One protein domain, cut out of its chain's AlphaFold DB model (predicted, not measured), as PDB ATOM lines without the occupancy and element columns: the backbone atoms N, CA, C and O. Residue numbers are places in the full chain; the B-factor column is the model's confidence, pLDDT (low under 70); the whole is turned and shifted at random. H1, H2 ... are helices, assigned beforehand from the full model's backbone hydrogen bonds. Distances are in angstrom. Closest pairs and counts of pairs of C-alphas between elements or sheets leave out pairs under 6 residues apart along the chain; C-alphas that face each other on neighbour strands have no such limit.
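Overview. This is residues 106 to 151 of the 151 residues of the protein "Hypothetical protein" of Rotaria sp. Silwood1 (UniProt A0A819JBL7). What is the shape? There is little regular structure: a wide, open loop of chain has short H1 on one side and shorter H2 on the other. Residues 106 to 117 lead into H1, and residues 125 to 140 swing back to H2. What is named? The printed part has 46 residues, 12 of them in H1 and then H2, with no named strand; the class is all helix. How compact is it? It is only just loose, close to compact, with a radius of gyration of the C-alphas of 11.6 A and spans of 29 by 26 by 17 A.

Arrangement. Do the helices touch? H1, residues 118 to 124, and H2, residues 141 to 145, are apart, with no C-alpha of the one within 8 A of the other. Are their backbones well formed? In H1 and H2 every O i to N i+4 pair is within hydrogen-bond range.

Along the chain. Where does H1 begin? C-alpha 118 is at (82.207, 143.545, 80.666), and H1 measures 10.0 A from first to last C-alpha. Where does H2 end? C-alpha 145 is at (81.881, 134.509, 96.112), and H2 measures 6.5 A.

Size, cuts and confidence. How large is it? The two C-alphas farthest apart, those of Asp 106 and Asp 118, are 32.7 A apart. Is it continuous? The printed part has no cut, and the link from H1 to H2 is long, with 16 residues. Where is confidence low? Residues 148 to 151 have pLDDT under 70.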
ATOM      1  N   ASP A 106     105.462 127.988  99.146       78.81
ATOM      2  CA  ASP A 106     104.884 127.421  97.928       78.81
ATOM      3  C   ASP A 106     104.053 128.378  97.052       78.81
ATOM      4  O   ASP A 106     103.657 129.480  97.440       78.81
ATOM      5  N   ILE A 107     103.813 127.953  95.810       82.25
ATOM      6  CA  ILE A 107     102.822 128.579  94.934       82.25
ATOM      7  C   ILE A 107     101.453 128.074  95.395       82.25
ATOM      8  O   ILE A 107     101.181 126.876  95.345       82.25
ATOM      9  N   LEU A 108     100.601 128.984  95.868       86.25
ATOM     10  CA  LEU A 108      99.275 128.664  96.392       86.25
ATOM     11  C   LEU A 108      98.190 129.111  95.414       86.25
ATOM     12  O   LEU A 108      98.210 130.241  94.931       86.25
ATOM     13  N   THR A 109      97.193 128.254  95.198       91.31
ATOM     14  CA  THR A 109      95.935 128.665  94.569       91.31
ATOM     15  C   THR A 109      95.090 129.426  95.587       91.31
ATOM     16  O   THR A 109      94.833 128.938  96.691       91.31
ATOM     17  N   VAL A 110      94.669 130.632  95.214       92.31
ATOM     18  CA  VAL A 110      93.801 131.506  96.008       92.31
ATOM     19  C   VAL A 110      92.709 132.095  95.120       92.31
ATOM     20  O   VAL A 110      92.867 132.193  93.906       92.31
ATOM     21  N   TYR A 111      91.607 132.494  95.741       92.25
ATOM     22  CA  TYR A 111      90.402 132.997  95.098       92.25
ATOM     23  C   TYR A 111      90.083 134.404  95.599       92.25
ATOM     24  O   TYR A 111      90.354 134.755  96.753       92.25
ATOM     25  N   ARG A 112      89.482 135.209  94.724       88.12
ATOM     26  CA  ARG A 112      89.006 136.558  95.018       88.12
ATOM     27  C   ARG A 112      87.704 136.788  94.258       88.12
ATOM     28  O   ARG A 112      87.699 136.642  93.041       88.12
ATOM     29  N   GLY A 113      86.644 137.150  94.978       86.62
ATOM     30  CA  GLY A 113      85.404 137.629  94.370       86.62
ATOM     31  C   GLY A 113      85.614 139.016  93.768       86.62
ATOM     32  O   GLY A 113      86.328 139.842  94.349       86.62
ATOM     33  N   LEU A 114      85.046 139.241  92.586       82.06
ATOM     34  CA  LEU A 114      85.119 140.500  91.858       82.06
ATOM     35  C   LEU A 114      83.807 140.718  91.102       82.06
ATOM     36  O   LEU A 114      83.506 139.981  90.164       82.06
ATOM     37  N   THR A 115      83.118 141.808  91.422       81.69
ATOM     38  CA  THR A 115      82.016 142.319  90.609       81.69
ATOM     39  C   THR A 115      82.602 143.120  89.451       81.69
ATOM     40  O   THR A 115      83.219 144.164  89.663       81.69
ATOM     41  N   LEU A 116      82.451 142.626  88.223       80.62
ATOM     42  CA  LEU A 116      83.090 143.213  87.043       80.62
ATOM     43  C   LEU A 116      82.067 143.552  85.971       80.62
ATOM     44  O   LEU A 116      81.237 142.706  85.618       80.62
ATOM     45  N   ILE A 117      82.202 144.750  85.400       84.69
ATOM     46  CA  ILE A 117      81.561 145.091  84.125       84.69
ATOM     47  C   ILE A 117      82.310 144.424  82.965       84.69
ATOM     48  O   ILE A 117      83.475 144.053  83.110       84.69
ATOM     49  N   ASP A 118      81.657 144.284  81.813       84.62
ATOM     50  CA  ASP A 118      82.207 143.545  80.666       84.62
ATOM     51  C   ASP A 118      83.577 144.073  80.213       84.62
ATOM     52  O   ASP A 118      84.498 143.289  80.004       84.62
ATOM     53  N   GLU A 119      83.759 145.395  80.195       83.25
ATOM     54  CA  GLU A 119      85.038 146.044  79.865       83.25
ATOM     55  C   GLU A 119      86.178 145.600  80.806       83.25
ATOM     56  O   GLU A 119      87.289 145.308  80.370       83.25
ATOM     57  N   GLN A 120      85.897 145.462  82.106       82.25
ATOM     58  CA  GLN A 120      86.886 145.006  83.091       82.25
ATOM     59  C   GLN A 120      87.179 143.507  82.968       82.25
ATOM     60  O   GLN A 120      88.264 143.057  83.344       82.25
ATOM     61  N   ARG A 121      86.226 142.714  82.461       82.25
ATOM     62  CA  ARG A 121      86.446 141.283  82.211       82.25
ATOM     63  C   ARG A 121      87.468 141.088  81.102       82.25
ATOM     64  O   ARG A 121      88.364 140.270  81.274       82.25
ATOM     65  N   GLU A 122      87.375 141.862  80.024       83.94
ATOM     66  CA  GLU A 122      88.358 141.829  78.935       83.94
ATOM     67  C   GLU A 122      89.767 142.172  79.440       83.94
ATOM     68  O   GLU A 122      90.735 141.490  79.097       83.94
ATOM     69  N   ASP A 123      89.883 143.155  80.336       80.94
ATOM     70  CA  ASP A 123      91.157 143.515  80.960       80.94
ATOM     71  C   ASP A 123      91.754 142.394  81.825       80.94
ATOM     72  O   ASP A 123      92.976 142.225  81.844       80.94
ATOM     73  N   LEU A 124      90.920 141.602  82.508       82.12
ATOM     74  CA  LEU A 124      91.369 140.448  83.297       82.12
ATOM     75  C   LEU A 124      91.745 139.226  82.452       82.12
ATOM     76  O   LEU A 124      92.396 138.321  82.971       82.12
ATOM     77  N   MET A 125      91.356 139.184  81.178       82.88
ATOM     78  CA  MET A 125      91.717 138.097  80.260       82.88
ATOM     79  C   MET A 125      93.112 138.272  79.639       82.88
ATOM     80  O   MET A 125      93.543 137.422  78.859       82.88
ATOM     81  N   LYS A 126      93.831 139.350  79.976       84.06
ATOM     82  CA  LYS A 126      95.224 139.566  79.557       84.06
ATOM     83  C   LYS A 126      96.148 138.510  80.170       84.06
ATOM     84  O   LYS A 126      95.950 138.082  81.303       84.06
ATOM     85  N   GLU A 127      97.187 138.126  79.427       84.00
ATOM     86  CA  GLU A 127      98.168 137.121  79.870       84.00
ATOM     87  C   GLU A 127      98.912 137.545  81.143       84.00
ATOM     88  O   GLU A 127      99.196 136.716  82.008       84.00
ATOM     89  N   GLU A 128      99.190 138.842  81.279       84.75
ATOM     90  CA  GLU A 128      99.837 139.417  82.450       84.75
ATOM     91  C   GLU A 128      98.958 140.504  83.062       84.75
ATOM     92  O   GLU A 128      98.573 141.478  82.411       84.75
ATOM     93  N   LEU A 129      98.678 140.346  84.353       82.75
ATOM     94  CA  LEU A 129      97.900 141.289  85.134       82.75
ATOM     95  C   LEU A 129      98.703 141.722  86.356       82.75
ATOM     96  O   LEU A 129      99.219 140.895  87.108       82.75
ATOM     97  N   THR A 130      98.781 143.032  86.578       81.50
ATOM     98  CA  THR A 130      99.435 143.606  87.757       81.50
ATOM     99  C   THR A 130      98.418 144.354  88.602       81.50
ATOM    100  O   THR A 130      97.762 145.278  88.126       81.50
ATOM    101  N   PHE A 131      98.332 143.998  89.883       79.69
ATOM    102  CA  PHE A 131      97.595 144.778  90.870       79.69
ATOM    103  C   PHE A 131      98.549 145.747  91.562       79.69
ATOM    104  O   PHE A 131      99.497 145.341  92.230       79.69
ATOM    105  N   THR A 132      98.281 147.039  91.424       77.56
ATOM    106  CA  THR A 132      99.067 148.107  92.059       77.56
ATOM    107  C   THR A 132      98.703 148.331  93.530       77.56
ATOM    108  O   THR A 132      99.410 149.036  94.248       77.56
ATOM    109  N   SER A 133      97.615 147.711  93.996       81.50
ATOM    110  CA  SER A 133      97.115 147.793  95.367       81.50
ATOM    111  C   SER A 133      97.213 146.452  96.092       81.50
ATOM    112  O   SER A 133      97.282 145.381  95.480       81.50
ATOM    113  N   PHE A 134      97.199 146.502  97.425       87.44
ATOM    114  CA  PHE A 134      97.067 145.298  98.239       87.44
ATOM    115  C   PHE A 134      95.772 144.561  97.883       87.44
ATOM    116  O   PHE A 134      94.698 145.152  97.788       87.44
ATOM    117  N   THR A 135      95.888 143.252  97.677       86.88
ATOM    118  CA  THR A 135      94.795 142.423  97.172       86.88
ATOM    119  C   THR A 135      94.485 141.317  98.171       86.88
ATOM    120  O   THR A 135      95.241 140.359  98.311       86.88
ATOM    121  N   SER A 136      93.353 141.438  98.863       86.69
ATOM    122  CA  SER A 136      92.830 140.373  99.724       86.69
ATOM    123  C   SER A 136      92.357 139.178  98.894       86.69
ATOM    124  O   SER A 136      91.668 139.351  97.884       86.69
ATOM    125  N   THR A 137      92.713 137.971  99.335       90.12
ATOM    126  CA  THR A 137      92.341 136.692  98.713       90.12
ATOM    127  C   THR A 137      92.011 135.656  99.794       90.12
ATOM    128  O   THR A 137      92.302 135.854 100.975       90.12
ATOM    129  N   THR A 138      91.381 134.547  99.413       89.88
ATOM    130  CA  THR A 138      91.022 133.433 100.305       89.88
ATOM    131  C   THR A 138      91.359 132.096  99.651       89.88
ATOM    132  O   THR A 138      91.334 131.965  98.436       89.88
ATOM    133  N   LYS A 139      91.655 131.065 100.449       91.31
ATOM    134  CA  LYS A 139      91.845 129.691  99.942       91.31
ATOM    135  C   LYS A 139      90.528 128.953  99.673       91.31
ATOM    136  O   LYS A 139      90.542 127.896  99.060       91.31
ATOM    137  N   ASN A 140      89.410 129.484 100.162       92.75
ATOM    138  CA  ASN A 140      88.078 128.915  99.981       92.75
ATOM    139  C   ASN A 140      87.326 129.727  98.913       92.75
ATOM    140  O   ASN A 140      87.089 130.916  99.130       92.75
ATOM    141  N   SER A 141      86.971 129.088  97.794       92.25
ATOM    142  CA  SER A 141      86.260 129.708  96.669       92.25
ATOM    143  C   SER A 141      84.837 130.142  97.025       92.25
ATOM    144  O   SER A 141      84.472 131.269  96.718       92.25
ATOM    145  N   GLU A 142      84.079 129.329  97.765       91.56
ATOM    146  CA  GLU A 142      82.717 129.670  98.220       91.56
ATOM    147  C   GLU A 142      82.726 130.937  99.083       91.56
ATOM    148  O   GLU A 142      81.855 131.797  98.987       91.56
ATOM    149  N   LYS A 143      83.760 131.093  99.919       88.31
ATOM    150  CA  LYS A 143      83.947 132.316 100.706       88.31
ATOM    151  C   LYS A 143      84.306 133.513  99.823       88.31
ATOM    152  O   LYS A 143      83.971 134.634 100.183       88.31
ATOM    153  N   ALA A 144      85.001 133.306  98.704       88.75
ATOM    154  CA  ALA A 144      85.356 134.385  97.784       88.75
ATOM    155  C   ALA A 144      84.110 134.979  97.113       88.75
ATOM    156  O   ALA A 144      84.003 136.197  97.022       88.75
ATOM    157  N   GLU A 145      83.160 134.126  96.727       85.69
ATOM    158  CA  GLU A 145      81.881 134.509  96.112       85.69
ATOM    159  C   GLU A 145      80.985 135.324  97.059       85.69
ATOM    160  O   GLU A 145      80.174 136.126  96.621       85.69
ATOM    161  N   GLN A 146      81.160 135.209  98.376       84.12
ATOM    162  CA  GLN A 146      80.410 136.034  99.334       84.12
ATOM    163  C   GLN A 146      80.869 137.498  99.363       84.12
ATOM    164  O   GLN A 146      80.155 138.357  99.877       84.12
ATOM    165  N   PHE A 147      82.060 137.794  98.838       73.62
ATOM    166  CA  PHE A 147      82.561 139.164  98.719       73.62
ATOM    167  C   PHE A 147      82.160 139.823  97.390       73.62
ATOM    168  O   PHE A 147      82.603 140.938  97.121       73.62
ATOM    169  N   ASP A 148      81.299 139.169  96.599       56.56
ATOM    170  CA  ASP A 148      80.814 139.630  95.288       56.56
ATOM    171  C   ASP A 148      79.852 140.838  95.366       56.56
ATOM    172  O   ASP A 148      79.461 141.384  94.343       56.56
ATOM    173  N   ASP A 149      79.540 141.313  96.581       45.56
ATOM    174  CA  ASP A 149      78.686 142.485  96.848       45.56
ATOM    175  C   ASP A 149      79.404 143.635  97.581       45.56
ATOM    176  O   ASP A 149      78.775 144.612  97.996       45.56
ATOM    177  N   THR A 150      80.720 143.548  97.808       41.81
ATOM    178  CA  THR A 150      81.419 144.569  98.607       41.81
ATOM    179  C   THR A 150      82.559 145.256  97.856       41.81
ATOM    180  O   THR A 150      83.600 144.653  97.607       41.81
ATOM    181  N   TYR A 151      82.364 146.573  97.664       40.50
ATOM    182  CA  TYR A 151      83.312 147.668  97.354       40.50
ATOM    183  C   TYR A 151      83.365 148.207  95.929       40.50
ATOM    184  O   TYR A 151      84.309 147.834  95.193       40.50
TER     185      TYR A 151